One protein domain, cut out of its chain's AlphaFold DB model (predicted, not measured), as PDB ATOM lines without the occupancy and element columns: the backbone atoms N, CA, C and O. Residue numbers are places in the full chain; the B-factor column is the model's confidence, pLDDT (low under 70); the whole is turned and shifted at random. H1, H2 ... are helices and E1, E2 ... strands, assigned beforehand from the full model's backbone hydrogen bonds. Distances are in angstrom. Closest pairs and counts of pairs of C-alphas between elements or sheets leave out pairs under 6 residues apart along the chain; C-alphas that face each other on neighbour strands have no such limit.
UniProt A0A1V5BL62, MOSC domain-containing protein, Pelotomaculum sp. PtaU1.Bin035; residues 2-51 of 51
ATOM      1  N   GLY A   2     190.217 243.430 214.190       94.00
ATOM      2  CA  GLY A   2     190.056 243.964 215.539       94.00
ATOM      3  C   GLY A   2     189.913 242.860 216.580       94.00
ATOM      4  O   GLY A   2     189.575 241.732 216.240       94.00
ATOM      5  N   GLU A   3     190.199 243.207 217.826       96.25
ATOM      6  CA  GLU A   3     190.163 242.321 218.992       96.25
ATOM      7  C   GLU A   3     189.084 242.812 219.954       96.25
ATOM      8  O   GLU A   3     189.050 244.004 220.259       96.25
ATOM      9  N   VAL A   4     188.227 241.919 220.456       94.50
ATOM     10  CA  VAL A   4     187.251 242.267 221.500       94.50
ATOM     11  C   VAL A   4     187.982 242.555 222.800       94.50
ATOM     12  O   VAL A   4     188.650 241.690 223.354       94.50
ATOM     13  N   THR A   5     187.823 243.774 223.307       95.44
ATOM     14  CA  THR A   5     188.430 244.195 224.574       95.44
ATOM     15  C   THR A   5     187.415 244.287 225.699       95.44
ATOM     16  O   THR A   5     187.789 244.197 226.864       95.44
ATOM     17  N   GLN A   6     186.142 244.521 225.373       94.50
ATOM     18  CA  GLN A   6     185.106 244.723 226.377       94.50
ATOM     19  C   GLN A   6     183.722 244.359 225.832       94.50
ATOM     20  O   GLN A   6     183.399 244.653 224.680       94.50
ATOM     21  N   ILE A   7     182.898 243.752 226.688       92.94
ATOM     22  CA  ILE A   7     181.479 243.480 226.437       92.94
ATOM     23  C   ILE A   7     180.672 244.314 227.424       92.94
ATOM     24  O   ILE A   7     180.900 244.256 228.632       92.94
ATOM     25  N   GLY A   8     179.755 245.111 226.891       91.12
ATOM     26  CA  GLY A   8     179.064 246.161 227.614       91.12
ATOM     27  C   GLY A   8     179.997 247.319 227.965       91.12
ATOM     28  O   GLY A   8     181.218 247.188 228.011       91.12
ATOM     29  N   LYS A   9     179.438 248.493 228.239       87.12
ATOM     30  CA  LYS A   9     180.173 249.573 228.908       87.12
ATOM     31  C   LYS A   9     179.318 250.254 229.953       87.12
ATOM     32  O   LYS A   9     178.114 250.412 229.756       87.12
ATOM     33  N   GLU A  10     179.956 250.713 231.021       85.00
ATOM     34  CA  GLU A  10     179.287 251.580 231.977       85.00
ATOM     35  C   GLU A  10     178.801 252.850 231.270       85.00
ATOM     36  O   GLU A  10     179.512 253.486 230.482       85.00
ATOM     37  N   CYS A  11     177.541 253.194 231.516       84.44
ATOM     38  CA  CYS A  11     176.941 254.408 231.000       84.44
ATOM     39  C   CYS A  11     177.049 255.465 232.101       84.44
ATOM     40  O   CYS A  11     176.166 255.560 232.944       84.44
ATOM     41  N   HIS A  12     178.141 256.235 232.112       81.06
ATOM     42  CA  HIS A  12     178.403 257.213 233.180       81.06
ATOM     43  C   HIS A  12     177.302 258.279 233.318       81.06
ATOM     44  O   HIS A  12     177.061 258.777 234.407       81.06
ATOM     45  N   ASN A  13     176.627 258.617 232.216       84.88
ATOM     46  CA  ASN A  13     175.446 259.482 232.170       84.88
ATOM     47  C   ASN A  13     174.431 258.886 231.186       84.88
ATOM     48  O   ASN A  13     174.799 258.080 230.322       84.88
ATOM     49  N   HIS A  14     173.171 259.321 231.249       85.50
ATOM     50  CA  HIS A  14     172.191 258.980 230.217       85.50
ATOM     51  C   HIS A  14     172.686 259.460 228.843       85.50
ATOM     52  O   HIS A  14     173.015 260.629 228.652       85.50
ATOM     53  N   CYS A  15     172.811 258.531 227.890       85.88
ATOM     54  CA  CYS A  15     173.299 258.825 226.543       85.88
ATOM     55  C   CYS A  15     172.144 259.108 225.571       85.88
ATOM     56  O   CYS A  15     170.975 258.902 225.896       85.88
ATOM     57  N   ALA A  16     172.467 259.525 224.341       88.50
ATOM     58  CA  ALA A  16     171.468 259.817 223.309       88.50
ATOM     59  C   ALA A  16     170.501 258.649 223.034       88.50
ATOM     60  O   ALA A  16     169.331 258.894 222.760       88.50
ATOM     61  N   ILE A  17     170.969 257.398 223.147       87.19
ATOM     62  CA  ILE A  17     170.134 256.199 222.970       87.19
ATOM     63  C   ILE A  17     169.096 256.109 224.091       87.19
ATOM     64  O   ILE A  17     167.913 255.943 223.817       87.19
ATOM     65  N   TYR A  18     169.523 256.297 225.344       90.00
ATOM     66  CA  TYR A  18     168.627 256.274 226.500       90.00
ATOM     67  C   TYR A  18     167.532 257.338 226.390       90.00
ATOM     68  O   TYR A  18     166.369 257.043 226.626       90.00
ATOM     69  N   TYR A  19     167.875 258.567 225.994       90.38
ATOM     70  CA  TYR A  19     166.875 259.631 225.849       90.38
ATOM     71  C   TYR A  19     165.865 259.371 224.727       90.38
ATOM     72  O   TYR A  19     164.729 259.821 224.823       90.38
ATOM     73  N   GLN A  20     166.264 258.660 223.670       90.88
ATOM     74  CA  GLN A  20     165.381 258.340 222.546       90.88
ATOM     75  C   GLN A  20     164.510 257.108 222.810       90.88
ATOM     76  O   GLN A  20     163.334 257.109 222.460       90.88
ATOM     77  N   ALA A  21     165.081 256.062 223.407       89.50
ATOM     78  CA  ALA A  21     164.434 254.759 223.552       89.50
ATOM     79  C   ALA A  21     163.935 254.462 224.979       89.50
ATOM     80  O   ALA A  21     163.188 253.509 225.174       89.50
ATOM     81  N   GLY A  22     164.358 255.234 225.984       89.12
ATOM     82  CA  GLY A  22     164.091 254.981 227.408       89.12
ATOM     83  C   GLY A  22     164.982 253.906 228.045       89.12
ATOM     84  O   GLY A  22     164.959 253.734 229.262       89.12
ATOM     85  N   ASP A  23     165.793 253.206 227.249       87.25
ATOM     86  CA  ASP A  23     166.740 252.186 227.697       87.25
ATOM     87  C   ASP A  23     168.057 252.280 226.915       87.25
ATOM     88  O   ASP A  23     168.095 252.713 225.762       87.25
ATOM     89  N   CYS A  24     169.162 251.904 227.556       88.94
ATOM     90  CA  CYS A  24     170.488 251.971 226.956       88.94
ATOM     91  C   CYS A  24     171.006 250.570 226.633       88.94
ATOM     92  O   CYS A  24     171.317 249.791 227.533       88.94
ATOM     93  N   VAL A  25     171.189 250.287 225.343       89.50
ATOM     94  CA  VAL A  25     171.762 249.014 224.871       89.50
ATOM     95  C   VAL A  25     173.268 248.903 225.136       89.50
ATOM     96  O   VAL A  25     173.805 247.806 225.217       89.50
ATOM     97  N   MET A  26     173.975 250.026 225.316       89.19
ATOM     98  CA  MET A  26     175.438 250.045 225.483       89.19
ATOM     99  C   MET A  26     175.978 249.187 226.641       89.19
ATOM    100  O   MET A  26     176.926 248.446 226.392       89.19
ATOM    101  N   PRO A  27     175.437 249.242 227.875       90.31
ATOM    102  CA  PRO A  27     175.859 248.352 228.960       90.31
ATOM    103  C   PRO A  27     175.460 246.888 228.759       90.31
ATOM    104  O   PRO A  27     176.105 246.018 229.331       90.31
ATOM    105  N   LYS A  28     174.410 246.612 227.978       88.12
ATOM    106  CA  LYS A  28     173.800 245.278 227.894       88.12
ATOM    107  C   LYS A  28     174.341 244.449 226.733       88.12
ATOM    108  O   LYS A  28     174.611 243.267 226.896       88.12
ATOM    109  N   GLU A  29     174.487 245.076 225.572       90.06
ATOM    110  CA  GLU A  29     174.665 244.382 224.289       90.06
ATOM    111  C   GLU A  29     175.859 244.908 223.480       90.06
ATOM    112  O   GLU A  29     176.256 244.304 222.487       90.06
ATOM    113  N   GLY A  30     176.452 246.042 223.876       90.12
ATOM    114  CA  GLY A  30     177.560 246.644 223.136       90.12
ATOM    115  C   GLY A  30     178.816 245.767 223.147       90.12
ATOM    116  O   GLY A  30     179.259 245.344 224.208       90.12
ATOM    117  N   ILE A  31     179.438 245.554 221.987       93.06
ATOM    118  CA  ILE A  31     180.752 244.905 221.872       93.06
ATOM    119  C   ILE A  31     181.769 245.966 221.465       93.06
ATOM    120  O   ILE A  31     181.579 246.674 220.474       93.06
ATOM    121  N   PHE A  32     182.854 246.077 222.225       92.25
ATOM    122  CA  PHE A  32     183.908 247.054 221.989       92.25
ATOM    123  C   PHE A  32     185.190 246.341 221.595       92.25
ATOM    124  O   PHE A  32     185.644 245.415 222.274       92.25
ATOM    125  N   ILE A  33     185.765 246.799 220.488       95.44
ATOM    126  CA  ILE A  33     186.969 246.224 219.906       95.44
ATOM    127  C   ILE A  33     188.090 247.258 219.831       95.44
ATOM    128  O   ILE A  33     187.852 248.440 219.568       95.44
ATOM    129  N   ARG A  34     189.331 246.803 219.987       95.62
ATOM    130  CA  ARG A  34     190.519 247.544 219.568       95.62
ATOM    131  C   ARG A  34     190.786 247.244 218.098       95.62
ATOM    132  O   ARG A  34     190.831 246.084 217.697       95.62
ATOM    133  N   ILE A  35     191.005 248.280 217.295       96.19
ATOM    134  CA  ILE A  35     191.397 248.117 215.892       96.19
ATOM    135  C   ILE A  35     192.889 247.780 215.834       96.19
ATOM    136  O   ILE A  35     193.719 248.586 216.246       96.19
ATOM    137  N   LEU A  36     193.220 246.593 215.323       95.31
ATOM    138  CA  LEU A  36     194.605 246.145 215.128       95.31
ATOM    139  C   LEU A  36     195.154 246.607 213.774       95.31
ATOM    140  O   LEU A  36     196.316 246.976 213.654       95.31
ATOM    141  N   ALA A  37     194.292 246.603 212.755       95.06
ATOM    142  CA  ALA A  37     194.597 247.082 211.415       95.06
ATOM    143  C   ALA A  37     193.367 247.788 210.840       95.06
ATOM    144  O   ALA A  37     192.285 247.187 210.766       95.06
ATOM    145  N   GLY A  38     193.549 249.057 210.467       94.75
ATOM    146  CA  GLY A  38     192.515 249.888 209.860       94.75
ATOM    147  C   GLY A  38     192.141 249.433 208.449       94.75
ATOM    148  O   GLY A  38     192.826 248.622 207.830       94.75
ATOM    149  N   GLY A  39     191.034 249.966 207.946       94.38
ATOM    150  CA  GLY A  39     190.500 249.650 206.627       94.38
ATOM    151  C   GLY A  39     189.131 250.289 206.425       94.38
ATOM    152  O   GLY A  39     188.629 250.998 207.297       94.38
ATOM    153  N   THR A  40     188.530 250.037 205.268       95.19
ATOM    154  CA  THR A  40     187.170 250.476 204.943       95.19
ATOM    155  C   THR A  40     186.152 249.402 205.297       95.19
ATOM    156  O   THR A  40     186.392 248.227 205.035       95.19
ATOM    157  N   VAL A  41     185.009 249.825 205.830       93.94
ATOM    158  CA  VAL A  41     183.833 248.981 206.077       93.94
ATOM    159  C   VAL A  41     182.648 249.530 205.292       93.94
ATOM    160  O   VAL A  41     182.530 250.746 205.113       93.94
ATOM    161  N   LYS A  42     181.764 248.653 204.826       96.62
ATOM    162  CA  LYS A  42     180.520 249.023 204.142       96.62
ATOM    163  C   LYS A  42     179.343 248.214 204.677       96.62
ATOM    164  O   LYS A  42     179.498 247.140 205.254       96.62
ATOM    165  N   VAL A  43     178.139 248.744 204.475       97.12
ATOM    166  CA  VAL A  43     176.901 248.033 204.816       97.12
ATOM    167  C   VAL A  43     176.854 246.711 204.047       97.12
ATOM    168  O   VAL A  43     177.042 246.696 202.831       97.12
ATOM    169  N   GLY A  44     176.595 245.621 204.767       96.94
ATOM    170  CA  GLY A  44     176.535 244.269 204.213       96.94
ATOM    171  C   GLY A  44     177.839 243.474 204.300       96.94
ATOM    172  O   GLY A  44     177.826 242.303 203.930       96.94
ATOM    173  N   ASP A  45     178.938 244.055 204.795       95.69
ATOM    174  CA  ASP A  45     180.131 243.268 205.122       95.69
ATOM    175  C   ASP A  45     179.819 242.256 206.238       95.69
ATOM    176  O   ASP A  45     179.102 242.564 207.196       95.69
ATOM    177  N   SER A  46     180.354 241.040 206.112       94.75
ATOM    178  CA  SER A  46     180.212 240.010 207.137       94.75
ATOM    179  C   SER A  46     181.088 240.316 208.351       94.75
ATOM    180  O   SER A  46     182.177 240.884 208.247       94.75
ATOM    181  N   ILE A  47     180.603 239.905 209.520       92.75
ATOM    182  CA  ILE A  47     181.380 239.883 210.756       92.75
ATOM    183  C   ILE A  47     181.609 238.418 211.097       92.75
ATOM    184  O   ILE A  47     180.655 237.660 211.260       92.75
ATOM    185  N   GLU A  48     182.873 238.033 211.217       94.06
ATOM    186  CA  GLU A  48     183.283 236.687 211.605       94.06
ATOM    187  C   GLU A  48     184.064 236.756 212.915       94.06
ATOM    188  O   GLU A  48     184.948 237.599 213.084       94.06
ATOM    189  N   VAL A  49     183.725 235.868 213.851       92.31
ATOM    190  CA  VAL A  49     184.473 235.695 215.096       92.31
ATOM    191  C   VAL A  49     185.500 234.598 214.866       92.31
ATOM    192  O   VAL A  49     185.141 233.471 214.528       92.31
ATOM    193  N   ILE A  50     186.771 234.945 215.042       90.50
ATOM    194  CA  ILE A  50     187.906 234.043 214.846       90.50
ATOM    195  C   ILE A  50     188.521 233.753 216.229       90.50
ATOM    196  O   ILE A  50     188.633 234.702 217.012       90.50
ATOM    197  N   PRO A  51     188.862 232.487 216.554       81.44
ATOM    198  CA  PRO A  51     189.516 232.112 217.811       81.44
ATOM    199  C   PRO A  51     190.915 232.706 217.993       81.44
ATOM    200  O   PRO A  51     191.625 232.879 216.974       81.44
TER     201      PRO A  51
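This is residues 2 to 51 of the 51 residues of the protein "MOSC domain-containing protein" of Pelotomaculum sp. PtaU1.Bin035 (UniProt A0A1V5BL62). A two-stranded antiparallel ribbon, E1 and E2, continues at one end into a wide loop that holds two short helices, and at the other end into a tail with no named element. H1 is at the far end of that loop and H2 is on the way back, just before E2; residues 39 to 48 of the tail stand free and stick out from the rest. The printed part has 50 residues, with two named helices and two named strands in the order E1, H1, H2, E2, and the sheet order is E1 - E2. The class is mixed, helices and strands, with 21 residues, under half, in named elements. The whole is loose, with a radius of gyration of the C-alphas of 13.6 A, and it spans 33 by 23 by 17 A.

Strand E1 is residues 2 to 7, beginning at C-alpha 2 at (190.056, 243.964, 215.539) and measuring 13.9 A from first to last C-alpha. Helix H1 is residues 16 to 21, 8.7 A long, with C-alpha 16 at (171.468, 259.817, 223.309). Helix H2 is residues 26 to 29, 5.8 A long. Strand E2 is residues 31 to 35, 12.6 A long, and ends with C-alpha 35 at (191.397, 248.117, 215.892).

E1 and E2 are antiparallel neighbours, with 148 degrees between their N-to-C directions. C-alphas 2 and 35 face each other at 4.4 A, and C-alphas 7 and 31 at 4.8 A. N 3 and O 34 are within hydrogen-bond range at 2.9 A, and so are N 34 and O 3 at 2.8 A. The closest C-alphas of E1 and H2 are those of Ile 7 and Glu 29, 7.2 A apart. A tight link of one residue joins H2 to E2. H1 and H2 are apart, though a tight link of 4 residues joins them. H1 and E2 are apart too. In H1 every O i to N i+4 pair is within hydrogen-bond range; H2, with 4 residues, is too short for such a pair, and its one pair of O i and N i+3 is not within range.

The two C-alphas farthest apart are those of Tyr 19 and Pro 51, at 36.5 A, while those of Gly 2 and Pro 51, the first and last printed, are 12.1 A apart. The link from E1 to H1, 8 residues, is short, and no link between named elements is long. Residues 36 to 51, the stretch after E2, have C-alphas 13 to 19 A from the mean of the C-alphas. Without residues 39 to 48, the body of 40 residues spans 35 by 19 by 16 A. The printed part has no cut and ends at Pro 51, the chain's last residue. The mean pLDDT of the printed part of this model is 91.3, and no printed residue is under 70.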